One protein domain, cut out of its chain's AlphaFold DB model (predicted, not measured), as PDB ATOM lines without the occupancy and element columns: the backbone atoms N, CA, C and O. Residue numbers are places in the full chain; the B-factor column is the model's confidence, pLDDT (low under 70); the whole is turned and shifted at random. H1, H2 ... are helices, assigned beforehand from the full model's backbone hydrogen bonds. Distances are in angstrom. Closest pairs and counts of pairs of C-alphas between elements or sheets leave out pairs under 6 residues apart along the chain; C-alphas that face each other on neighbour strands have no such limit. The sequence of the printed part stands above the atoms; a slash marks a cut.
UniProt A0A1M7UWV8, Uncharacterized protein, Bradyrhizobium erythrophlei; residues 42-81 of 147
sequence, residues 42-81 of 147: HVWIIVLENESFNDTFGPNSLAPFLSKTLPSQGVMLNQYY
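What this domain is: This is residues 42 to 81 of the 147 residues of an uncharacterized protein of Bradyrhizobium erythrophlei (UniProt A0A1M7UWV8). There is little regular structure: from a free arm, residues 42 to 47, which sticks out, the printed part enters a small core of two short helices, H1 then H2, packed on each other, and leaves it in a long tail whose residues 72 to 77 also stand free. The printed part has 40 residues, two named helices and no named strand; the class is all helix, with 11 residues in named elements. It is only just compact, close to loose, with a radius of gyration of the C-alphas of 10.5 A and spans of 31 by 22 by 18 A.

How they stand to each other: Look at H1, residues 53 to 57, and H2, residues 64 to 69: they touch, their closest C-alphas being those of Phe 57 and Ser 67, 4.0 A apart. A short link of 6 residues joins them. In H1 and H2 every O i to N i+4 pair is within hydrogen-bond range.

Where its parts are: Find C-alpha 53 at (45.949, 39.148, -0.665); from there H1 runs 5.6 A to C-alpha 57. H2 runs 6.8 A from C-alpha 64 to C-alpha 69 at (42.423, 53.883, -3.675).

The domain as a whole: The C-alphas of His 42 and Asn 60 are the two farthest apart, 31.6 A. Residues 70 to 81 hold no named element. The printed part has no cut, and no printed residue is under 70 in pLDDT.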
ATOM      1  N   HIS A  42      61.835  60.565  -0.738       91.12
ATOM      2  CA  HIS A  42      61.538  59.519   0.237       91.12
ATOM      3  C   HIS A  42      60.910  58.312  -0.453       91.12
ATOM      4  O   HIS A  42      60.005  58.462  -1.272       91.12
ATOM      5  N   VAL A  43      61.378  57.120  -0.084       92.56
ATOM      6  CA  VAL A  43      60.760  55.840  -0.438       92.56
ATOM      7  C   VAL A  43      60.186  55.253   0.842       92.56
ATOM      8  O   VAL A  43      60.880  55.188   1.857       92.56
ATOM      9  N   TRP A  44      58.927  54.832   0.791       94.12
ATOM     10  CA  TRP A  44      58.240  54.178   1.897       94.12
ATOM     11  C   TRP A  44      57.949  52.737   1.500       94.12
ATOM     12  O   TRP A  44      57.383  52.493   0.437       94.12
ATOM     13  N   ILE A  45      58.331  51.793   2.356       93.75
ATOM     14  CA  ILE A  45      57.977  50.380   2.222       93.75
ATOM     15  C   ILE A  45      56.993  50.087   3.350       93.75
ATOM     16  O   ILE A  45      57.341  50.211   4.523       93.75
ATOM     17  N   ILE A  46      55.755  49.758   2.987       94.25
ATOM     18  CA  ILE A  46      54.694  49.394   3.927       94.25
ATOM     19  C   ILE A  46      54.492  47.890   3.793       94.25
ATOM     20  O   ILE A  46      54.196  47.400   2.705       94.25
ATOM     21  N   VAL A  47      54.676  47.170   4.895       95.06
ATOM     22  CA  VAL A  47      54.542  45.714   4.962       95.06
ATOM     23  C   VAL A  47      53.321  45.387   5.805       95.06
ATOM     24  O   VAL A  47      53.146  45.951   6.885       95.06
ATOM     25  N   LEU A  48      52.482  44.488   5.300       94.38
ATOM     26  CA  LEU A  48      51.309  43.982   5.999       94.38
ATOM     27  C   LEU A  48      51.648  42.574   6.490       94.38
ATOM     28  O   LEU A  48      51.723  41.631   5.706       94.38
ATOM     29  N   GLU A  49      51.957  42.462   7.777       93.25
ATOM     30  CA  GLU A  49      52.334  41.199   8.406       93.25
ATOM     31  C   GLU A  49      51.095  40.327   8.661       93.25
ATOM     32  O   GLU A  49      50.078  40.826   9.134       93.25
ATOM     33  N   ASN A  50      51.197  39.022   8.377       93.56
ATOM     34  CA  ASN A  50      50.123  38.025   8.518       93.56
ATOM     35  C   ASN A  50      48.842  38.280   7.692       93.56
ATOM     36  O   ASN A  50      47.829  37.624   7.924       93.56
ATOM     37  N   GLU A  51      48.883  39.176   6.703       93.94
ATOM     38  CA  GLU A  51      47.725  39.511   5.866       93.94
ATOM     39  C   GLU A  51      47.670  38.718   4.554       93.94
ATOM     40  O   GLU A  51      48.684  38.485   3.891       93.94
ATOM     41  N   SER A  52      46.457  38.340   4.137       93.69
ATOM     42  CA  SER A  52      46.225  37.666   2.856       93.69
ATOM     43  C   SER A  52      45.889  38.664   1.744       93.69
ATOM     44  O   SER A  52      45.246  39.696   1.960       93.69
ATOM     45  N   PHE A  53      46.271  38.328   0.506       95.06
ATOM     46  CA  PHE A  53      45.949  39.148  -0.665       95.06
ATOM     47  C   PHE A  53      44.437  39.359  -0.825       95.06
ATOM     48  O   PHE A  53      43.995  40.468  -1.115       95.06
ATOM     49  N   ASN A  54      43.635  38.305  -0.644       95.06
ATOM     50  CA  ASN A  54      42.194  38.380  -0.874       95.06
ATOM     51  C   ASN A  54      41.474  39.173   0.228       95.06
ATOM     52  O   ASN A  54      40.511  39.876  -0.068       95.06
ATOM     53  N   ASP A  55      41.962  39.114   1.465       96.44
ATOM     54  CA  ASP A  55      41.357  39.851   2.578       96.44
ATOM     55  C   ASP A  55      41.741  41.340   2.530       96.44
ATOM     56  O   ASP A  55      40.895  42.211   2.740       96.44
ATOM     57  N   THR A  56      42.983  41.656   2.137       96.38
ATOM     58  CA  THR A  56      43.450  43.046   1.999       96.38
ATOM     59  C   THR A  56      42.974  43.722   0.711       96.38
ATOM     60  O   THR A  56      42.537  44.874   0.753       96.38
ATOM     61  N   PHE A  57      43.056  43.047  -0.441       96.12
ATOM     62  CA  PHE A  57      42.843  43.646  -1.769       96.12
ATOM     63  C   PHE A  57      41.659  43.059  -2.553       96.12
ATOM     64  O   PHE A  57      41.307  43.590  -3.607       96.12
ATOM     65  N   GLY A  58      41.028  41.987  -2.070       94.44
ATOM     66  CA  GLY A  58      39.881  41.376  -2.741       94.44
ATOM     67  C   GLY A  58      38.596  42.220  -2.660       94.44
ATOM     68  O   GLY A  58      38.526  43.208  -1.923       94.44
ATOM     69  N   PRO A  59      37.530  41.824  -3.389       93.69
ATOM     70  CA  PRO A  59      36.293  42.608  -3.502       93.69
ATOM     71  C   PRO A  59      35.596  42.917  -2.169       93.69
ATOM     72  O   PRO A  59      34.925  43.942  -2.052       93.69
ATOM     73  N   ASN A  60      35.782  42.041  -1.175       95.56
ATOM     74  CA  ASN A  60      35.163  42.109   0.152       95.56
ATOM     75  C   ASN A  60      36.074  42.747   1.220       95.56
ATOM     76  O   ASN A  60      35.749  42.687   2.405       95.56
ATOM     77  N   SER A  61      37.210  43.334   0.824       96.94
ATOM     78  CA  SER A  61      38.174  43.945   1.744       96.94
ATOM     79  C   SER A  61      37.543  45.016   2.638       96.94
ATOM     80  O   SER A  61      36.882  45.949   2.168       96.94
ATOM     81  N   LEU A  62      37.830  44.920   3.940       96.31
ATOM     82  CA  LEU A  62      37.465  45.919   4.950       96.31
ATOM     83  C   LEU A  62      38.396  47.146   4.943       96.31
ATOM     84  O   LEU A  62      38.186  48.078   5.718       96.31
ATOM     85  N   ALA A  63      39.388  47.188   4.046       96.44
ATOM     86  CA  ALA A  63      40.310  48.304   3.855       96.44
ATOM     87  C   ALA A  63      40.120  48.953   2.463       96.44
ATOM     88  O   ALA A  63      40.916  48.704   1.551       96.44
ATOM     89  N   PRO A  64      39.105  49.825   2.255       95.69
ATOM     90  CA  PRO A  64      38.831  50.454   0.955       95.69
ATOM     91  C   PRO A  64      40.006  51.251   0.381       95.69
ATOM     92  O   PRO A  64      40.179  51.313  -0.836       95.69
ATOM     93  N   PHE A  65      40.831  51.850   1.247       96.25
ATOM     94  CA  PHE A  65      42.016  52.582   0.806       96.25
ATOM     95  C   PHE A  65      43.047  51.647   0.162       96.25
ATOM     96  O   PHE A  65      43.536  51.946  -0.923       96.25
ATOM     97  N   LEU A  66      43.335  50.498   0.784       96.38
ATOM     98  CA  LEU A  66      44.298  49.523   0.265       96.38
ATOM     99  C   LEU A  66      43.745  48.762  -0.945       96.38
ATOM    100  O   LEU A  66      44.454  48.611  -1.930       96.38
ATOM    101  N   SER A  67      42.478  48.340  -0.919       96.62
ATOM    102  CA  SER A  67      41.876  47.556  -2.010       96.62
ATOM    103  C   SER A  67      41.510  48.363  -3.259       96.62
ATOM    104  O   SER A  67      41.424  47.785  -4.340       96.62
ATOM    105  N   LYS A  68      41.264  49.679  -3.146       95.38
ATOM    106  CA  LYS A  68      40.727  50.495  -4.258       95.38
ATOM    107  C   LYS A  68      41.542  51.754  -4.526       95.38
ATOM    108  O   LYS A  68      41.962  51.985  -5.658       95.38
ATOM    109  N   THR A  69      41.773  52.574  -3.501       96.88
ATOM    110  CA  THR A  69      42.423  53.883  -3.675       96.88
ATOM    111  C   THR A  69      43.898  53.747  -4.052       96.88
ATOM    112  O   THR A  69      44.307  54.284  -5.078       96.88
ATOM    113  N   LEU A  70      44.686  53.005  -3.272       95.69
ATOM    114  CA  LEU A  70      46.129  52.860  -3.472       95.69
ATOM    115  C   LEU A  70      46.491  52.186  -4.817       95.69
ATOM    116  O   LEU A  70      47.338  52.736  -5.519       95.69
ATOM    117  N   PRO A  71      45.836  51.089  -5.262       95.12
ATOM    118  CA  PRO A  71      46.135  50.469  -6.553       95.12
ATOM    119  C   PRO A  71      45.829  51.389  -7.738       95.12
ATOM    120  O   PRO A  71      46.570  51.380  -8.715       95.12
ATOM    121  N   SER A  72      44.798  52.242  -7.644       96.19
ATOM    122  CA  SER A  72      44.486  53.221  -8.700       96.19
ATOM    123  C   SER A  72      45.533  54.332  -8.872       96.19
ATOM    124  O   SER A  72      45.499  55.047  -9.871       96.19
ATOM    125  N   GLN A  73      46.464  54.483  -7.923       97.00
ATOM    126  CA  GLN A  73      47.530  55.492  -7.955       97.00
ATOM    127  C   GLN A  73      48.858  54.953  -8.516       97.00
ATOM    128  O   GLN A  73      49.843  55.690  -8.556       97.00
ATOM    129  N   GLY A  74      48.918  53.686  -8.941       94.62
ATOM    130  CA  GLY A  74      50.164  53.061  -9.378       94.62
ATOM    131  C   GLY A  74      49.973  51.741 -10.123       94.62
ATOM    132  O   GLY A  74      48.991  51.540 -10.832       94.62
ATOM    133  N   VAL A  75      50.948  50.842  -9.979       95.56
ATOM    134  CA  VAL A  75      50.942  49.506 -10.590       95.56
ATOM    135  C   VAL A  75      50.824  48.456  -9.493       95.56
ATOM    136  O   VAL A  75      51.609  48.450  -8.547       95.56
ATOM    137  N   MET A  76      49.859  47.549  -9.637       94.62
ATOM    138  CA  MET A  76      49.610  46.466  -8.690       94.62
ATOM    139  C   MET A  76      50.145  45.135  -9.236       94.62
ATOM    140  O   MET A  76      49.736  44.677 -10.303       94.62
ATOM    141  N   LEU A  77      51.070  44.510  -8.504       94.50
ATOM    142  CA  LEU A  77      51.727  43.264  -8.908       94.50
ATOM    143  C   LEU A  77      50.989  42.042  -8.341       94.50
ATOM    144  O   LEU A  77      51.363  41.487  -7.315       94.50
ATOM    145  N   ASN A  78      49.953  41.589  -9.049       93.19
ATOM    146  CA  ASN A  78      49.085  40.480  -8.616       93.19
ATOM    147  C   ASN A  78      49.751  39.086  -8.610       93.19
ATOM    148  O   ASN A  78      49.097  38.101  -8.286       93.19
ATOM    149  N   GLN A  79      51.020  38.983  -9.012       94.69
ATOM    150  CA  GLN A  79      51.818  37.747  -9.050       94.69
ATOM    151  C   GLN A  79      53.135  37.919  -8.266       94.69
ATOM    152  O   GLN A  79      54.163  37.344  -8.615       94.69
ATOM    153  N   TYR A  80      53.115  38.768  -7.234       92.75
ATOM    154  CA  TYR A  80      54.213  38.934  -6.287       92.75
ATOM    155  C   TYR A  80      53.970  38.034  -5.071       92.75
ATOM    156  O   TYR A  80      52.925  38.131  -4.428       92.75
ATOM    157  N   TYR A  81      54.919  37.147  -4.774       94.19
ATOM    158  CA  TYR A  81      54.755  36.080  -3.786       94.19
ATOM    159  C   TYR A  81      55.806  36.151  -2.682       94.19
ATOM    160  O   TYR A  81      56.950  36.545  -2.910       94.19
TER     161      TYR A  81